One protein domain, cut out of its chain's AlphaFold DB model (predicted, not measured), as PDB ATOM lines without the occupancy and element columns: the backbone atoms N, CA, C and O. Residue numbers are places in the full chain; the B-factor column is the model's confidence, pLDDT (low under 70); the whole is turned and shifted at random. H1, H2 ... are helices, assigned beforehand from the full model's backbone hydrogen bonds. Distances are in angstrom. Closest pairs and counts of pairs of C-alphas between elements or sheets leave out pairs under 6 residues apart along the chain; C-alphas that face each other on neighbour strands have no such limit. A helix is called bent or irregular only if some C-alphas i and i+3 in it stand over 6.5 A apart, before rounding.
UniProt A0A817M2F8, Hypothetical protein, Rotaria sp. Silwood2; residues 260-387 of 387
ATOM      1  N   ILE A 260     -11.571 -79.974  16.871       28.56
ATOM      2  CA  ILE A 260     -12.991 -80.224  17.141       28.56
ATOM      3  C   ILE A 260     -13.753 -78.986  16.633       28.56
ATOM      4  O   ILE A 260     -13.518 -77.898  17.165       28.56
ATOM      5  N   PRO A 261     -14.625 -79.108  15.616       31.03
ATOM      6  CA  PRO A 261     -15.547 -78.038  15.225       31.03
ATOM      7  C   PRO A 261     -16.566 -77.774  16.360       31.03
ATOM      8  O   PRO A 261     -16.881 -78.696  17.105       31.03
ATOM      9  N   ASP A 262     -17.077 -76.543  16.500       36.88
ATOM     10  CA  ASP A 262     -18.148 -76.108  17.440       36.88
ATOM     11  C   ASP A 262     -17.787 -75.604  18.855       36.88
ATOM     12  O   ASP A 262     -18.550 -75.789  19.810       36.88
ATOM     13  N   CYS A 263     -16.665 -74.905  19.051       36.69
ATOM     14  CA  CYS A 263     -16.281 -74.433  20.397       36.69
ATOM     15  C   CYS A 263     -16.537 -72.942  20.704       36.69
ATOM     16  O   CYS A 263     -16.482 -72.575  21.874       36.69
ATOM     17  N   GLN A 264     -16.892 -72.090  19.732       36.06
ATOM     18  CA  GLN A 264     -17.168 -70.662  20.004       36.06
ATOM     19  C   GLN A 264     -18.472 -70.421  20.774       36.06
ATOM     20  O   GLN A 264     -18.530 -69.507  21.591       36.06
ATOM     21  N   LYS A 265     -19.487 -71.279  20.608       36.22
ATOM     22  CA  LYS A 265     -20.696 -71.209  21.441       36.22
ATOM     23  C   LYS A 265     -20.374 -71.498  22.912       36.22
ATOM     24  O   LYS A 265     -20.907 -70.822  23.781       36.22
ATOM     25  N   LYS A 266     -19.436 -72.413  23.195       38.62
ATOM     26  CA  LYS A 266     -19.268 -73.073  24.502       38.62
ATOM     27  C   LYS A 266     -18.741 -72.199  25.638       38.62
ATOM     28  O   LYS A 266     -19.039 -72.528  26.776       38.62
ATOM     29  N   LEU A 267     -18.003 -71.111  25.389       33.00
ATOM     30  CA  LEU A 267     -17.555 -70.238  26.489       33.00
ATOM     31  C   LEU A 267     -18.704 -69.385  27.031       33.00
ATOM     32  O   LEU A 267     -18.917 -69.332  28.237       33.00
ATOM     33  N   TYR A 268     -19.474 -68.801  26.110       33.06
ATOM     34  CA  TYR A 268     -20.702 -68.080  26.419       33.06
ATOM     35  C   TYR A 268     -21.767 -69.033  26.964       33.06
ATOM     36  O   TYR A 268     -22.440 -68.703  27.935       33.06
ATOM     37  N   THR A 269     -21.867 -70.257  26.417       36.66
ATOM     38  CA  THR A 269     -22.737 -71.289  27.001       36.66
ATOM     39  C   THR A 269     -22.271 -71.669  28.405       36.66
ATOM     40  O   THR A 269     -23.097 -71.802  29.286       36.66
ATOM     41  N   HIS A 270     -20.969 -71.780  28.674       40.25
ATOM     42  CA  HIS A 270     -20.472 -72.131  30.006       40.25
ATOM     43  C   HIS A 270     -20.707 -71.021  31.040       40.25
ATOM     44  O   HIS A 270     -21.091 -71.325  32.164       40.25
ATOM     45  N   SER A 271     -20.505 -69.742  30.703       40.69
ATOM     46  CA  SER A 271     -20.776 -68.636  31.636       40.69
ATOM     47  C   SER A 271     -22.273 -68.436  31.898       40.69
ATOM     48  O   SER A 271     -22.639 -68.107  33.020       40.69
ATOM     49  N   THR A 272     -23.132 -68.694  30.903       40.97
ATOM     50  CA  THR A 272     -24.604 -68.668  31.044       40.97
ATOM     51  C   THR A 272     -25.193 -69.940  31.668       40.97
ATOM     52  O   THR A 272     -26.278 -69.877  32.235       40.97
ATOM     53  N   GLN A 273     -24.485 -71.077  31.623       46.03
ATOM     54  CA  GLN A 273     -24.887 -72.357  32.240       46.03
ATOM     55  C   GLN A 273     -24.244 -72.607  33.613       46.03
ATOM     56  O   GLN A 273     -24.616 -73.545  34.316       46.03
ATOM     57  N   CYS A 274     -23.262 -71.799  34.018       56.38
ATOM     58  CA  CYS A 274     -22.662 -71.883  35.343       56.38
ATOM     59  C   CYS A 274     -23.514 -71.093  36.339       56.38
ATOM     60  O   CYS A 274     -23.453 -69.863  36.385       56.38
ATOM     61  N   SER A 275     -24.265 -71.807  37.178       57.69
ATOM     62  CA  SER A 275     -25.113 -71.209  38.216       57.69
ATOM     63  C   SER A 275     -24.345 -70.251  39.134       57.69
ATOM     64  O   SER A 275     -24.865 -69.195  39.475       57.69
ATOM     65  N   VAL A 276     -23.087 -70.556  39.469       57.66
ATOM     66  CA  VAL A 276     -22.232 -69.696  40.308       57.66
ATOM     67  C   VAL A 276     -21.858 -68.396  39.595       57.66
ATOM     68  O   VAL A 276     -21.922 -67.324  40.193       57.66
ATOM     69  N   ALA A 277     -21.484 -68.464  38.315       59.16
ATOM     70  CA  ALA A 277     -21.124 -67.274  37.544       59.16
ATOM     71  C   ALA A 277     -22.340 -66.361  37.339       59.16
ATOM     72  O   ALA A 277     -22.233 -65.149  37.525       59.16
ATOM     73  N   LEU A 278     -23.501 -66.950  37.035       64.12
ATOM     74  CA  LEU A 278     -24.759 -66.223  36.919       64.12
ATOM     75  C   LEU A 278     -25.161 -65.580  38.255       64.12
ATOM     76  O   LEU A 278     -25.501 -64.402  38.284       64.12
ATOM     77  N   GLN A 279     -25.047 -66.301  39.373       63.56
ATOM     78  CA  GLN A 279     -25.316 -65.749  40.706       63.56
ATOM     79  C   GLN A 279     -24.383 -64.587  41.062       63.56
ATOM     80  O   GLN A 279     -24.842 -63.586  41.603       63.56
ATOM     81  N   LEU A 280     -23.086 -64.689  40.754       63.56
ATOM     82  CA  LEU A 280     -22.135 -63.598  40.981       63.56
ATOM     83  C   LEU A 280     -22.456 -62.380  40.111       63.56
ATOM     84  O   LEU A 280     -22.449 -61.261  40.619       63.56
ATOM     85  N   PHE A 281     -22.782 -62.593  38.834       74.88
ATOM     86  CA  PHE A 281     -23.209 -61.521  37.938       74.88
ATOM     87  C   PHE A 281     -24.450 -60.811  38.482       74.88
ATOM     88  O   PHE A 281     -24.421 -59.600  38.672       74.88
ATOM     89  N   LEU A 282     -25.499 -61.561  38.821       73.00
ATOM     90  CA  LEU A 282     -26.752 -61.016  39.349       73.00
ATOM     91  C   LEU A 282     -26.585 -60.359  40.727       73.00
ATOM     92  O   LEU A 282     -27.319 -59.438  41.069       73.00
ATOM     93  N   LYS A 283     -25.609 -60.802  41.527       72.50
ATOM     94  CA  LYS A 283     -25.251 -60.143  42.789       72.50
ATOM     95  C   LYS A 283     -24.605 -58.776  42.554       72.50
ATOM     96  O   LYS A 283     -24.825 -57.863  43.344       72.50
ATOM     97  N   CYS A 284     -23.803 -58.645  41.501       69.12
ATOM     98  CA  CYS A 284     -23.170 -57.384  41.115       69.12
ATOM     99  C   CYS A 284     -24.106 -56.465  40.313       69.12
ATOM    100  O   CYS A 284     -23.920 -55.253  40.345       69.12
ATOM    101  N   HIS A 285     -25.091 -57.037  39.618       75.94
ATOM    102  CA  HIS A 285     -26.021 -56.345  38.727       75.94
ATOM    103  C   HIS A 285     -27.471 -56.754  39.032       75.94
ATOM    104  O   HIS A 285     -28.087 -57.498  38.256       75.94
ATOM    105  N   PRO A 286     -28.017 -56.324  40.184       84.44
ATOM    106  CA  PRO A 286     -29.329 -56.763  40.641       84.44
ATOM    107  C   PRO A 286     -30.469 -56.376  39.689       84.44
ATOM    108  O   PRO A 286     -31.486 -57.060  39.654       84.44
ATOM    109  N   GLU A 287     -30.295 -55.342  38.866       86.56
ATOM    110  CA  GLU A 287     -31.274 -54.914  37.868       86.56
ATOM    111  C   GLU A 287     -31.566 -55.975  36.790       86.56
ATOM    112  O   GLU A 287     -32.595 -55.905  36.122       86.56
ATOM    113  N   TYR A 288     -30.706 -56.988  36.638       86.31
ATOM    114  CA  TYR A 288     -30.912 -58.088  35.690       86.31
ATOM    115  C   TYR A 288     -31.718 -59.262  36.266       86.31
ATOM    116  O   TYR A 288     -32.051 -60.184  35.518       86.31
ATOM    117  N   TRP A 289     -32.079 -59.249  37.558       88.88
ATOM    118  CA  TRP A 289     -32.938 -60.288  38.149       88.88
ATOM    119  C   TRP A 289     -34.309 -60.384  37.474       88.88
ATOM    120  O   TRP A 289     -34.879 -61.475  37.402       88.88
ATOM    121  N   CYS A 290     -34.796 -59.281  36.903       93.31
ATOM    122  CA  CYS A 290     -36.048 -59.250  36.154       93.31
ATOM    123  C   CYS A 290     -36.031 -60.142  34.896       93.31
ATOM    124  O   CYS A 290     -37.090 -60.502  34.390       93.31
ATOM    125  N   PHE A 291     -34.855 -60.562  34.413       91.31
ATOM    126  CA  PHE A 291     -34.711 -61.456  33.259       91.31
ATOM    127  C   PHE A 291     -34.507 -62.927  33.634       91.31
ATOM    128  O   PHE A 291     -34.410 -63.762  32.740       91.31
ATOM    129  N   VAL A 292     -34.459 -63.278  34.921       89.12
ATOM    130  CA  VAL A 292     -34.236 -64.660  35.376       89.12
ATOM    131  C   VAL A 292     -35.580 -65.320  35.676       89.12
ATOM    132  O   VAL A 292     -36.194 -64.992  36.689       89.12
ATOM    133  N   PRO A 293     -36.074 -66.248  34.843       88.94
ATOM    134  CA  PRO A 293     -37.416 -66.773  35.031       88.94
ATOM    135  C   PRO A 293     -37.495 -67.659  36.279       88.94
ATOM    136  O   PRO A 293     -36.531 -68.327  36.662       88.94
ATOM    137  N   MET A 294     -38.664 -67.677  36.912       89.75
ATOM    138  CA  MET A 294     -38.912 -68.404  38.154       89.75
ATOM    139  C   MET A 294     -39.761 -69.645  37.885       89.75
ATOM    140  O   MET A 294     -40.438 -69.747  36.863       89.75
ATOM    141  N   THR A 295     -39.747 -70.613  38.801       92.81
ATOM    142  CA  THR A 295     -40.668 -71.759  38.705       92.81
ATOM    143  C   THR A 295     -42.118 -71.287  38.824       92.81
ATOM    144  O   THR A 295     -42.395 -70.315  39.526       92.81
ATOM    145  N   LYS A 296     -43.075 -71.991  38.209       94.00
ATOM    146  CA  LYS A 296     -44.505 -71.616  38.287       94.00
ATOM    147  C   LYS A 296     -45.026 -71.435  39.719       94.00
ATOM    148  O   LYS A 296     -45.855 -70.564  39.966       94.00
ATOM    149  N   GLU A 297     -44.534 -72.232  40.666       95.31
ATOM    150  CA  GLU A 297     -44.911 -72.097  42.077       95.31
ATOM    151  C   GLU A 297     -44.356 -70.810  42.700       95.31
ATOM    152  O   GLU A 297     -45.078 -70.100  43.392       95.31
ATOM    153  N   GLN A 298     -43.103 -70.456  42.401       93.31
ATOM    154  CA  GLN A 298     -42.531 -69.175  42.821       93.31
ATOM    155  C   GLN A 298     -43.263 -67.993  42.185       93.31
ATOM    156  O   GLN A 298     -43.548 -67.028  42.881       93.31
ATOM    157  N   VAL A 299     -43.628 -68.090  40.903       95.12
ATOM    158  CA  VAL A 299     -44.441 -67.073  40.221       95.12
ATOM    159  C   VAL A 299     -45.794 -66.904  40.906       95.12
ATOM    160  O   VAL A 299     -46.249 -65.780  41.088       95.12
ATOM    161  N   ARG A 300     -46.436 -67.996  41.336       96.56
ATOM    162  CA  ARG A 300     -47.701 -67.942  42.081       96.56
ATOM    163  C   ARG A 300     -47.556 -67.197  43.409       96.56
ATOM    164  O   ARG A 300     -48.435 -66.407  43.741       96.56
ATOM    165  N   ILE A 301     -46.474 -67.452  44.143       96.38
ATOM    166  CA  ILE A 301     -46.169 -66.780  45.414       96.38
ATOM    167  C   ILE A 301     -45.874 -65.295  45.165       96.38
ATOM    168  O   ILE A 301     -46.528 -64.441  45.752       96.38
ATOM    169  N   ASP A 302     -44.973 -64.980  44.235       95.19
ATOM    170  CA  ASP A 302     -44.573 -63.599  43.940       95.19
ATOM    171  C   ASP A 302     -45.746 -62.759  43.398       95.19
ATOM    172  O   ASP A 302     -45.955 -61.622  43.818       95.19
ATOM    173  N   ASN A 303     -46.600 -63.344  42.550       95.94
ATOM    174  CA  ASN A 303     -47.816 -62.686  42.066       95.94
ATOM    175  C   ASN A 303     -48.877 -62.495  43.160       95.94
ATOM    176  O   ASN A 303     -49.711 -61.596  43.037       95.94
ATOM    177  N   ALA A 304     -48.900 -63.327  44.206       95.19
ATOM    178  CA  ALA A 304     -49.801 -63.123  45.339       95.19
ATOM    179  C   ALA A 304     -49.384 -61.895  46.169       95.19
ATOM    180  O   ALA A 304     -50.252 -61.175  46.666       95.19
ATOM    181  N   ASP A 305     -48.078 -61.623  46.221       95.06
ATOM    182  CA  ASP A 305     -47.462 -60.511  46.950       95.06
ATOM    183  C   ASP A 305     -47.400 -59.202  46.141       95.06
ATOM    184  O   ASP A 305     -46.785 -58.223  46.574       95.06
ATOM    185  N   ILE A 306     -48.032 -59.154  44.963       94.56
ATOM    186  CA  ILE A 306     -48.077 -57.941  44.145       94.56
ATOM    187  C   ILE A 306     -49.012 -56.890  44.766       94.56
ATOM    188  O   ILE A 306     -50.196 -57.136  45.037       94.56
ATOM    189  N   THR A 307     -48.479 -55.690  44.965       94.88
ATOM    190  CA  THR A 307     -49.168 -54.544  45.562       94.88
ATOM    191  C   THR A 307     -50.197 -53.934  44.605       94.88
ATOM    192  O   THR A 307     -50.157 -54.124  43.387       94.88
ATOM    193  N   SER A 308     -51.138 -53.151  45.141       93.81
ATOM    194  CA  SER A 308     -52.115 -52.417  44.321       93.81
ATOM    195  C   SER A 308     -51.455 -51.428  43.353       93.81
ATOM    196  O   SER A 308     -51.977 -51.208  42.262       93.81
ATOM    197  N   GLU A 309     -50.314 -50.850  43.735       94.56
ATOM    198  CA  GLU A 309     -49.538 -49.933  42.895       94.56
ATOM    199  C   GLU A 309     -48.909 -50.663  41.703       94.56
ATOM    200  O   GLU A 309     -49.080 -50.242  40.561       94.56
ATOM    201  N   GLU A 310     -48.277 -51.811  41.941       92.31
ATOM    202  CA  GLU A 310     -47.722 -52.652  40.877       92.31
ATOM    203  C   GLU A 310     -48.819 -53.142  39.918       92.31
ATOM    204  O   GLU A 310     -48.645 -53.105  38.701       92.31
ATOM    205  N   ARG A 311     -50.001 -53.518  40.432       91.00
ATOM    206  CA  ARG A 311     -51.152 -53.865  39.575       91.00
ATOM    207  C   ARG A 311     -51.596 -52.696  38.703       91.00
ATOM    208  O   ARG A 311     -51.925 -52.903  37.537       91.00
ATOM    209  N   TYR A 312     -51.603 -51.483  39.252       93.00
ATOM    210  CA  TYR A 312     -51.924 -50.276  38.495       93.00
ATOM    211  C   TYR A 312     -50.880 -49.998  37.404       93.00
ATOM    212  O   TYR A 312     -51.254 -49.699  36.271       93.00
ATOM    213  N   LEU A 313     -49.585 -50.142  37.707       89.31
ATOM    214  CA  LEU A 313     -48.514 -49.994  36.718       89.31
ATOM    215  C   LEU A 313     -48.626 -51.032  35.603       89.31
ATOM    216  O   LEU A 313     -48.531 -50.676  34.432       89.31
ATOM    217  N   LEU A 314     -48.892 -52.290  35.950       88.69
ATOM    218  CA  LEU A 314     -49.100 -53.345  34.967       88.69
ATOM    219  C   LEU A 314     -50.301 -53.044  34.066       88.69
ATOM    220  O   LEU A 314     -50.168 -53.127  32.848       88.69
ATOM    221  N   ALA A 315     -51.441 -52.651  34.646       89.62
ATOM    222  CA  ALA A 315     -52.624 -52.257  33.884       89.62
ATOM    223  C   ALA A 315     -52.314 -51.076  32.958       89.62
ATOM    224  O   ALA A 315     -52.632 -51.117  31.778       89.62
ATOM    225  N   LYS A 316     -51.581 -50.071  33.446       88.25
ATOM    226  CA  LYS A 316     -51.120 -48.939  32.635       88.25
ATOM    227  C   LYS A 316     -50.224 -49.385  31.477       88.25
ATOM    228  O   LYS A 316     -50.390 -48.894  30.363       88.25
ATOM    229  N   TYR A 317     -49.279 -50.296  31.710       86.19
ATOM    230  CA  TYR A 317     -48.427 -50.830  30.646       86.19
ATOM    231  C   TYR A 317     -49.226 -51.667  29.644       86.19
ATOM    232  O   TYR A 317     -48.943 -51.580  28.454       86.19
ATOM    233  N   GLN A 318     -50.242 -52.407  30.099       84.19
ATOM    234  CA  GLN A 318     -51.148 -53.190  29.257       84.19
ATOM    235  C   GLN A 318     -52.115 -52.320  28.444       84.19
ATOM    236  O   GLN A 318     -52.314 -52.585  27.263       84.19
ATOM    237  N   ASP A 319     -52.665 -51.253  29.015       82.94
ATOM    238  CA  ASP A 319     -53.558 -50.321  28.316       82.94
ATOM    239  C   ASP A 319     -52.816 -49.573  27.205       82.94
ATOM    240  O   ASP A 319     -53.332 -49.399  26.099       82.94
ATOM    241  N   LEU A 320     -51.546 -49.222  27.444       71.31
ATOM    242  CA  LEU A 320     -50.651 -48.704  26.406       71.31
ATOM    243  C   LEU A 320     -50.409 -49.717  25.268       71.31
ATOM    244  O   LEU A 320     -49.955 -49.324  24.193       71.31
ATOM    245  N   LEU A 321     -50.721 -51.008  25.457       62.94
ATOM    246  CA  LEU A 321     -50.658 -52.001  24.381       62.94
ATOM    247  C   LEU A 321     -51.831 -51.886  23.401       62.94
ATOM    248  O   LEU A 321     -51.660 -52.246  22.233       62.94
ATOM    249  N   ALA A 322     -52.991 -51.428  23.878       69.31
ATOM    250  CA  ALA A 322     -54.254 -51.442  23.142       69.31
ATOM    251  C   ALA A 322     -54.454 -50.217  22.234       69.31
ATOM    252  O   ALA A 322     -55.293 -50.250  21.335       69.31
ATOM    253  N   VAL A 323     -53.689 -49.142  22.441       68.50
ATOM    254  CA  VAL A 323     -53.854 -47.877  21.713       68.50
ATOM    255  C   VAL A 323     -52.765 -47.740  20.642       68.50
ATOM    256  O   VAL A 323     -51.621 -47.412  20.939       68.50
ATOM    257  N   GLU A 324     -53.114 -47.988  19.375       62.19
ATOM    258  CA  GLU A 324     -52.205 -47.842  18.217       62.19
ATOM    259  C   GLU A 324     -51.972 -46.383  17.780       62.19
ATOM    260  O   GLU A 324     -51.132 -46.106  16.922       62.19
ATOM    261  N   THR A 325     -52.698 -45.416  18.343       57.84
ATOM    262  CA  THR A 325     -52.642 -44.027  17.876       57.84
ATOM    263  C   THR A 325     -51.473 -43.265  18.500       57.84
ATOM    264  O   THR A 325     -51.570 -42.751  19.611       57.84
ATOM    265  N   GLN A 326     -50.372 -43.184  17.748       55.81
ATOM    266  CA  GLN A 326     -49.178 -42.382  18.028       55.81
ATOM    267  C   GLN A 326     -49.458 -40.880  17.913       55.81
ATOM    268  O   GLN A 326     -49.711 -40.391  16.811       55.81
ATOM    269  N   THR A 327     -49.286 -40.112  18.988       54.41
ATOM    270  CA  THR A 327     -49.219 -38.644  18.883       54.41
ATOM    271  C   THR A 327     -48.152 -37.957  19.741       54.41
ATOM    272  O   THR A 327     -47.806 -36.820  19.418       54.41
ATOM    273  N   SER A 328     -47.522 -38.603  20.731       69.62
ATOM    274  CA  SER A 328     -46.470 -37.956  21.543       69.62
ATOM    275  C   SER A 328     -45.080 -38.616  21.469       69.62
ATOM    276  O   SER A 328     -44.921 -39.813  21.238       69.62
ATOM    277  N   ILE A 329     -44.016 -37.821  21.664       60.91
ATOM    278  CA  ILE A 329     -42.624 -38.317  21.757       60.91
ATOM    279  C   ILE A 329     -42.474 -39.297  22.933       60.91
ATOM    280  O   ILE A 329     -41.756 -40.288  22.823       60.91
ATOM    281  N   TYR A 330     -43.209 -39.060  24.022       64.44
ATOM    282  CA  TYR A 330     -43.287 -39.966  25.167       64.44
ATOM    283  C   TYR A 330     -43.853 -41.345  24.768       64.44
ATOM    284  O   TYR A 330     -43.306 -42.377  25.156       64.44
ATOM    285  N   GLU A 331     -44.875 -41.388  23.907       65.38
ATOM    286  CA  GLU A 331     -45.428 -42.642  23.365       65.38
ATOM    287  C   GLU A 331     -44.453 -43.388  22.439       65.38
ATOM    288  O   GLU A 331     -44.457 -44.622  22.403       65.38
ATOM    289  N   ARG A 332     -43.572 -42.676  21.718       63.38
ATOM    290  CA  ARG A 332     -42.546 -43.317  20.872       63.38
ATOM    291  C   ARG A 332     -41.517 -44.092  21.697       63.38
ATOM    292  O   ARG A 332     -41.196 -45.218  21.321       63.38
ATOM    293  N   ASN A 333     -41.060 -43.549  22.830       76.56
ATOM    294  CA  ASN A 333     -40.163 -44.279  23.740       76.56
ATOM    295  C   ASN A 333     -40.856 -45.526  24.301       76.56
ATOM    296  O   ASN A 333     -40.288 -46.615  24.270       76.56
ATOM    297  N   MET A 334     -42.121 -45.401  24.710       82.00
ATOM    298  CA  MET A 334     -42.893 -46.539  25.216       82.00
ATOM    299  C   MET A 334     -43.124 -47.632  24.164       82.00
ATOM    300  O   MET A 334     -43.141 -48.811  24.508       82.00
ATOM    301  N   THR A 335     -43.233 -47.271  22.882       83.44
ATOM    302  CA  THR A 335     -43.334 -48.246  21.782       83.44
ATOM    303  C   THR A 335     -42.063 -49.094  21.665       83.44
ATOM    304  O   THR A 335     -42.154 -50.310  21.501       83.44
ATOM    305  N   LEU A 336     -40.881 -48.479  21.791       83.12
ATOM    306  CA  LEU A 336     -39.604 -49.201  21.780       83.12
ATOM    307  C   LEU A 336     -39.445 -50.082  23.024       83.12
ATOM    308  O   LEU A 336     -39.098 -51.249  22.896       83.12
ATOM    309  N   VAL A 337     -39.749 -49.548  24.210       85.44
ATOM    310  CA  VAL A 337     -39.724 -50.308  25.472       85.44
ATOM    311  C   VAL A 337     -40.613 -51.548  25.368       85.44
ATOM    312  O   VAL A 337     -40.167 -52.655  25.657       85.44
ATOM    313  N   ARG A 338     -41.843 -51.381  24.872       85.06
ATOM    314  CA  ARG A 338     -42.779 -52.479  24.600       85.06
ATOM    315  C   ARG A 338     -42.188 -53.499  23.638       85.06
ATOM    316  O   ARG A 338     -42.300 -54.700  23.877       85.06
ATOM    317  N   TRP A 339     -41.600 -53.033  22.536       84.31
ATOM    318  CA  TRP A 339     -40.949 -53.915  21.577       84.31
ATOM    319  C   TRP A 339     -39.863 -54.744  22.272       84.31
ATOM    320  O   TRP A 339     -39.883 -55.961  22.136       84.31
ATOM    321  N   CYS A 340     -39.012 -54.134  23.100       86.94
ATOM    322  CA  CYS A 340     -37.981 -54.848  23.855       86.94
ATOM    323  C   CYS A 340     -38.564 -55.905  24.807       86.94
ATOM    324  O   CYS A 340     -38.122 -57.050  24.755       86.94
ATOM    325  N   VAL A 341     -39.575 -55.569  25.623       87.12
ATOM    326  CA  VAL A 341     -40.203 -56.534  26.555       87.12
ATOM    327  C   VAL A 341     -40.811 -57.721  25.804       87.12
ATOM    328  O   VAL A 341     -40.579 -58.868  26.167       87.12
ATOM    329  N   ASN A 342     -41.529 -57.468  24.706       85.62
ATOM    330  CA  ASN A 342     -42.157 -58.528  23.909       85.62
ATOM    331  C   ASN A 342     -41.154 -59.437  23.182       85.62
ATOM    332  O   ASN A 342     -41.545 -60.495  22.694       85.62
ATOM    333  N   HIS A 343     -39.890 -59.021  23.083       85.25
ATOM    334  CA  HIS A 343     -38.814 -59.809  22.486       85.25
ATOM    335  C   HIS A 343     -37.856 -60.401  23.527       85.25
ATOM    336  O   HIS A 343     -36.863 -61.023  23.150       85.25
ATOM    337  N   VAL A 344     -38.147 -60.261  24.828       83.38
ATOM    338  CA  VAL A 344     -37.464 -61.053  25.855       83.38
ATOM    339  C   VAL A 344     -37.709 -62.539  25.546       83.38
ATOM    340  O   VAL A 344     -38.863 -62.927  25.327       83.38
ATOM    341  N   PRO A 345     -36.661 -63.385  25.490       84.62
ATOM    342  CA  PRO A 345     -36.819 -64.801  25.184       84.62
ATOM    343  C   PRO A 345     -37.838 -65.473  26.104       84.62
ATOM    344  O   PRO A 345     -37.829 -65.268  27.318       84.62
ATOM    345  N   SER A 346     -38.707 -66.304  25.526       85.06
ATOM    346  CA  SER A 346     -39.677 -67.055  26.317       85.06
ATOM    347  C   SER A 346     -38.957 -67.989  27.302       85.06
ATOM    348  O   SER A 346     -38.021 -68.686  26.893       85.06
ATOM    349  N   PRO A 347     -39.387 -68.041  28.577       84.94
ATOM    350  CA  PRO A 347     -38.828 -68.970  29.550       84.94
ATOM    351  C   PRO A 347     -38.929 -70.441  29.105       84.94
ATOM    352  O   PRO A 347     -39.847 -70.798  28.359       84.94
ATOM    353  N   PRO A 348     -38.033 -71.326  29.588       83.00
ATOM    354  CA  PRO A 348     -38.158 -72.767  29.386       83.00
ATOM    355  C   PRO A 348     -39.478 -73.335  29.943       83.00
ATOM    356  O   PRO A 348     -40.096 -72.731  30.824       83.00
ATOM    357  N   PRO A 349     -39.895 -74.541  29.516       86.06
ATOM    358  CA  PRO A 349     -41.054 -75.215  30.097       86.06
ATOM    359  C   PRO A 349     -40.947 -75.318  31.630       86.06
ATOM    360  O   PRO A 349     -39.898 -75.686  32.151       86.06
ATOM    361  N   ASN A 350     -42.047 -75.039  32.339       89.38
ATOM    362  CA  ASN A 350     -42.164 -74.972  33.814       89.38
ATOM    363  C   ASN A 350     -41.592 -73.721  34.494       89.38
ATOM    364  O   ASN A 350     -41.686 -73.607  35.721       89.38
ATOM    365  N   TYR A 351     -41.078 -72.777  33.715       92.19
ATOM    366  CA  TYR A 351     -40.656 -71.474  34.198       92.19
ATOM    367  C   TYR A 351     -41.507 -70.378  33.568       92.19
ATOM    368  O   TYR A 351     -41.981 -70.521  32.443       92.19
ATOM    369  N   GLU A 352     -41.721 -69.298  34.306       94.31
ATOM    370  CA  GLU A 352     -42.479 -68.127  33.874       94.31
ATOM    371  C   GLU A 352     -41.836 -66.867  34.475       94.31
ATOM    372  O   GLU A 352     -41.098 -66.941  35.462       94.31
ATOM    373  N   PHE A 353     -42.091 -65.710  33.867       94.38
ATOM    374  CA  PHE A 353     -41.801 -64.428  34.504       94.38
ATOM    375  C   PHE A 353     -42.990 -64.030  35.373       94.38
ATOM    376  O   PHE A 353     -44.140 -64.143  34.937       94.38
ATOM    377  N   SER A 354     -42.729 -63.561  36.591       96.38
ATOM    378  CA  SER A 354     -43.784 -62.989  37.426       96.38
ATOM    379  C   SER A 354     -44.252 -61.634  36.888       96.38
ATOM    380  O   SER A 354     -43.584 -60.988  36.078       96.38
ATOM    381  N   LEU A 355     -45.413 -61.171  37.350       95.31
ATOM    382  CA  LEU A 355     -45.939 -59.855  36.989       95.31
ATOM    383  C   LEU A 355     -45.006 -58.728  37.446       95.31
ATOM    384  O   LEU A 355     -44.830 -57.755  36.715       95.31
ATOM    385  N   ARG A 356     -44.375 -58.883  38.616       95.19
ATOM    386  CA  ARG A 356     -43.357 -57.958  39.121       95.19
ATOM    387  C   ARG A 356     -42.139 -57.927  38.204       95.19
ATOM    388  O   ARG A 356     -41.747 -56.850  37.774       95.19
ATOM    389  N   GLN A 357     -41.611 -59.091  37.816       95.12
ATOM    390  CA  GLN A 357     -40.490 -59.157  36.873       95.12
ATOM    391  C   GLN A 357     -40.827 -58.479  35.543       95.12
ATOM    392  O   GLN A 357     -40.001 -57.756  35.002       95.12
ATOM    393  N   ILE A 358     -42.049 -58.650  35.032       94.69
ATOM    394  CA  ILE A 358     -42.493 -57.963  33.813       94.69
ATOM    395  C   ILE A 358     -42.486 -56.437  34.010       94.69
ATOM    396  O   ILE A 358     -41.970 -55.725  33.151       94.69
ATOM    397  N   ILE A 359     -43.008 -55.917  35.129       93.69
ATOM    398  CA  ILE A 359     -42.955 -54.477  35.457       93.69
ATOM    399  C   ILE A 359     -41.502 -53.985  35.490       93.69
ATOM    400  O   ILE A 359     -41.179 -52.983  34.854       93.69
ATOM    401  N   GLU A 360     -40.619 -54.717  36.165       93.69
ATOM    402  CA  GLU A 360     -39.195 -54.388  36.256       93.69
ATOM    403  C   GLU A 360     -38.503 -54.414  34.883       93.69
ATOM    404  O   GLU A 360     -37.673 -53.553  34.606       93.69
ATOM    405  N   GLN A 361     -38.873 -55.330  33.979       93.00
ATOM    406  CA  GLN A 361     -38.375 -55.340  32.596       93.00
ATOM    407  C   GLN A 361     -38.792 -54.066  31.839       93.00
ATOM    408  O   GLN A 361     -37.972 -53.470  31.131       93.00
ATOM    409  N   TYR A 362     -40.046 -53.615  31.997       93.38
ATOM    410  CA  TYR A 362     -40.515 -52.345  31.426       93.38
ATOM    411  C   TYR A 362     -39.706 -51.163  31.966       93.38
ATOM    412  O   TYR A 362     -39.260 -50.312  31.192       93.38
ATOM    413  N   GLU A 363     -39.494 -51.107  33.280       91.44
ATOM    414  CA  GLU A 363     -38.726 -50.039  33.922       91.44
ATOM    415  C   GLU A 363     -37.251 -50.062  33.524       91.44
ATOM    416  O   GLU A 363     -36.682 -49.009  33.220       91.44
ATOM    417  N   PHE A 364     -36.651 -51.249  33.428       91.94
ATOM    418  CA  PHE A 364     -35.290 -51.432  32.947       91.94
ATOM    419  C   PHE A 364     -35.142 -50.843  31.544       91.94
ATOM    420  O   PHE A 364     -34.339 -49.927  31.347       91.94
ATOM    421  N   PHE A 365     -35.948 -51.284  30.574       89.38
ATOM    422  CA  PHE A 365     -35.831 -50.780  29.203       89.38
ATOM    423  C   PHE A 365     -36.174 -49.301  29.086       89.38
ATOM    424  O   PHE A 365     -35.519 -48.599  28.317       89.38
ATOM    425  N   ARG A 366     -37.133 -48.804  29.872       88.56
ATOM    426  CA  ARG A 366     -37.458 -47.377  29.922       88.56
ATOM    427  C   ARG A 366     -36.282 -46.547  30.430       88.56
ATOM    428  O   ARG A 366     -35.908 -45.564  29.796       88.56
ATOM    429  N   SER A 367     -35.647 -46.971  31.525       87.62
ATOM    430  CA  SER A 367     -34.473 -46.281  32.072       87.62
ATOM    431  C   SER A 367     -33.319 -46.237  31.062       87.62
ATOM    432  O   SER A 367     -32.655 -45.209  30.916       87.62
ATOM    433  N   LYS A 368     -33.126 -47.318  30.292       83.44
ATOM    434  CA  LYS A 368     -32.111 -47.385  29.234       83.44
ATOM    435  C   LYS A 368     -32.484 -46.548  28.009       83.44
ATOM    436  O   LYS A 368     -31.595 -45.917  27.445       83.44
ATOM    437  N   SER A 369     -33.760 -46.474  27.623       78.81
ATOM    438  CA  SER A 369     -34.203 -45.628  26.505       78.81
ATOM    439  C   SER A 369     -34.135 -44.136  26.821       78.81
ATOM    440  O   SER A 369     -33.839 -43.335  25.935       78.81
ATOM    441  N   ASP A 370     -34.395 -43.764  28.076       73.81
ATOM    442  CA  ASP A 370     -34.328 -42.374  28.533       73.81
ATOM    443  C   ASP A 370     -32.870 -41.919  28.730       73.81
ATOM    444  O   ASP A 370     -32.556 -40.735  28.578       73.81
ATOM    445  N   SER A 371     -31.945 -42.859  28.975       69.62
ATOM    446  CA  SER A 371     -30.511 -42.599  28.870       69.62
ATOM    447  C   SER A 371     -30.144 -42.396  27.393       69.62
ATOM    448  O   SER A 371     -29.943 -43.336  26.630       69.62
ATOM    449  N   SER A 372     -30.059 -41.142  26.956       51.09
ATOM    450  CA  SER A 372     -29.786 -40.711  25.571       51.09
ATOM    451  C   SER A 372     -28.448 -41.193  24.966       51.09
ATOM    452  O   SER A 372     -28.063 -40.752  23.882       51.09
ATOM    453  N   VAL A 373     -27.736 -42.103  25.640       47.84
ATOM    454  CA  VAL A 373     -26.333 -42.460  25.411       47.84
ATOM    455  C   VAL A 373     -26.141 -43.832  24.747       47.84
ATOM    456  O   VAL A 373     -25.080 -44.064  24.179       47.84
ATOM    457  N   THR A 374     -27.129 -44.736  24.691       43.47
ATOM    458  CA  THR A 374     -26.918 -46.057  24.047       43.47
ATOM    459  C   THR A 374     -28.051 -46.462  23.106       43.47
ATOM    460  O   THR A 374     -29.057 -47.037  23.495       43.47
ATOM    461  N   ARG A 375     -27.857 -46.212  21.804       41.94
ATOM    462  CA  ARG A 375     -28.758 -46.686  20.732       41.94
ATOM    463  C   ARG A 375     -28.605 -48.175  20.384       41.94
ATOM    464  O   ARG A 375     -29.257 -48.631  19.453       41.94
ATOM    465  N   PHE A 376     -27.786 -48.930  21.113       42.78
ATOM    466  CA  PHE A 376     -27.587 -50.363  20.886       42.78
ATOM    467  C   PHE A 376     -27.375 -51.092  22.217       42.78
ATOM    468  O   PHE A 376     -26.245 -51.374  22.604       42.78
ATOM    469  N   LEU A 377     -28.463 -51.381  22.936       39.84
ATOM    470  CA  LEU A 377     -28.461 -52.458  23.927       39.84
ATOM    471  C   LEU A 377     -28.737 -53.762  23.163       39.84
ATOM    472  O   LEU A 377     -29.881 -54.032  22.797       39.84
ATOM    473  N   ASP A 378     -27.698 -54.543  22.865       38.50
ATOM    474  CA  ASP A 378     -27.880 -55.882  22.296       38.50
ATOM    475  C   ASP A 378     -28.157 -56.891  23.422       38.50
ATOM    476  O   ASP A 378     -27.251 -57.513  23.974       38.50
ATOM    477  N   LEU A 379     -29.432 -57.022  23.791       39.62
ATOM    478  CA  LEU A 379     -29.908 -58.025  24.752       39.62
ATOM    479  C   LEU A 379     -30.038 -59.425  24.130       39.62
ATOM    480  O   LEU A 379     -30.321 -60.385  24.844       39.62
ATOM    481  N   TYR A 380     -29.847 -59.571  22.813       38.38
ATOM    482  CA  TYR A 380     -30.288 -60.757  22.072       38.38
ATOM    483  C   TYR A 380     -29.386 -61.982  22.209       38.38
ATOM    484  O   TYR A 380     -29.757 -63.057  21.739       38.38
ATOM    485  N   ASN A 381     -28.229 -61.868  22.860       35.09
ATOM    486  CA  ASN A 381     -27.313 -63.000  22.984       35.09
ATOM    487  C   ASN A 381     -27.307 -63.679  24.356       35.09
ATOM    488  O   ASN A 381     -26.752 -64.769  24.455       35.09
ATOM    489  N   ALA A 382     -27.979 -63.141  25.381       32.66
ATOM    490  CA  ALA A 382     -28.089 -63.813  26.676       32.66
ATOM    491  C   ALA A 382     -29.152 -64.930  26.635       32.66
ATOM    492  O   ALA A 382     -30.318 -64.727  26.958       32.66
ATOM    493  N   ALA A 383     -28.752 -66.137  26.232       30.45
ATOM    494  CA  ALA A 383     -29.578 -67.330  26.395       30.45
ATOM    495  C   ALA A 383     -29.466 -67.846  27.840       30.45
ATOM    496  O   ALA A 383     -28.411 -68.337  28.242       30.45
ATOM    497  N   ILE A 384     -30.548 -67.765  28.619       33.16
ATOM    498  CA  ILE A 384     -30.638 -68.438  29.921       33.16
ATOM    499  C   ILE A 384     -31.004 -69.899  29.662       33.16
ATOM    500  O   ILE A 384     -32.139 -70.221  29.316       33.16
ATOM    501  N   VAL A 385     -30.026 -70.789  29.815       27.66
ATOM    502  CA  VAL A 385     -30.241 -72.238  29.771       27.66
ATOM    503  C   VAL A 385     -30.120 -72.761  31.195       27.66
ATOM    504  O   VAL A 385     -29.022 -72.823  31.744       27.66
ATOM    505  N   ILE A 386     -31.260 -73.107  31.794       27.67
ATOM    506  CA  ILE A 386     -31.321 -73.724  33.123       27.67
ATOM    507  C   ILE A 386     -31.047 -75.221  32.947       27.67
ATOM    508  O   ILE A 386     -31.731 -75.878  32.160       27.67
ATOM    509  N   ALA A 387     -30.002 -75.712  33.619       28.47
ATOM    510  CA  ALA A 387     -29.589 -77.116  33.622       28.47
ATOM    511  C   ALA A 387     -30.392 -77.951  34.624       28.47
ATOM    512  O   ALA A 387     -30.688 -77.417  35.721       28.47
TER     513      ALA A 387
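Overview. This is residues 260 to 387 of the 387 residues of the protein "Hypothetical protein" of Rotaria sp. Silwood2 (UniProt A0A817M2F8). The longest helix, H7, is the core, with H3, H5 and H6 packed round it at steep crossings and H4 near the end where H7 begins. H2 and H1 lead away from this core to one side, where residues 260 to 267 stick out, and an unnamed tail, residues 371 to 387, folds back from the end of H7 toward that side. The printed part has 128 residues with seven named helices, H1 to H7 in order along the chain, and no named strand; its class is all helix. It is only just compact, close to loose, with a radius of gyration of the C-alphas of 16.6 A, and spans 55 by 36 by 26 A.

Along the chain. Find C-alpha 355 at (-45.939, -59.855, 36.989); from there H7, residues 355 to 370, runs 22.6 A to C-alpha 370 at (-34.328, -42.374, 28.533). Before it look for H6, residues 329 to 342, 20.3 A long, and H5, residues 308 to 322, 21.3 A long. H4 holds residues 296 to 304, H3 residues 286 to 291 and H2 residues 275 to 284. H1, residues 264 to 273, begins at C-alpha 264 at (-17.168, -70.662, 20.004). H1 and H3 are only just irregular: C-alphas 264 and 267 are 6.51 A apart, C-alphas 287 and 290 6.7 A.

Arrangement. Start at H7, the hub, which touches four helices. H6 touches it at a steep tilt of 48 degrees, opposite ways; the closest C-alphas, of Val 337 and Phe 365, are 5.4 A apart. H3 touches it at a steep tilt of 64 degrees, opposite ways, with the C-alphas of Cys 290 and Gln 357 closest at 4.5 A. Residues 310 to 314 of H5 touch residues 355 to 359 of H7 at a steep tilt of 65 degrees, the same way; Leu 314 and Ile 359 have the closest C-alphas, 6.3 A. H4 and H7 only just touch, only at their ends, with 3 pairs of C-alphas within 8 A; the closest are those of Asn 303 and Leu 355, 6.1 A. Going outward, H2 is close to H3 but not clearly touching, with the C-alphas of Leu 282 and Tyr 288 closest at 6.3 A. H1 and H2 only just touch, only at the corner, with 3 pairs of C-alphas within 8 A, the closest those of Ser 271 and Ala 277 at 6.1 A. H1 and H7 are apart. In H2, H4, H6 and H7 every O i to N i+4 pair is within hydrogen-bond range; in H1 5 of 6 are, in H5 9 of 11, and in H3 0 of 2, beside 2 of 3 O i to N i+3 pairs.

Size, cuts and confidence. The C-alphas of Ile 260 and Thr 327 are the two farthest apart, 55.2 A. The printed part has no cut and ends at Ala 387, the chain's last residue. The link from H6 to H7, 12 residues, is long; within it residues 351 to 352 pair antiparallel with residues 294 to 295. The mean pLDDT of the printed part is 72.2, with residues 260 to 280, 284, 321 to 332 and 371 to 387 under 70.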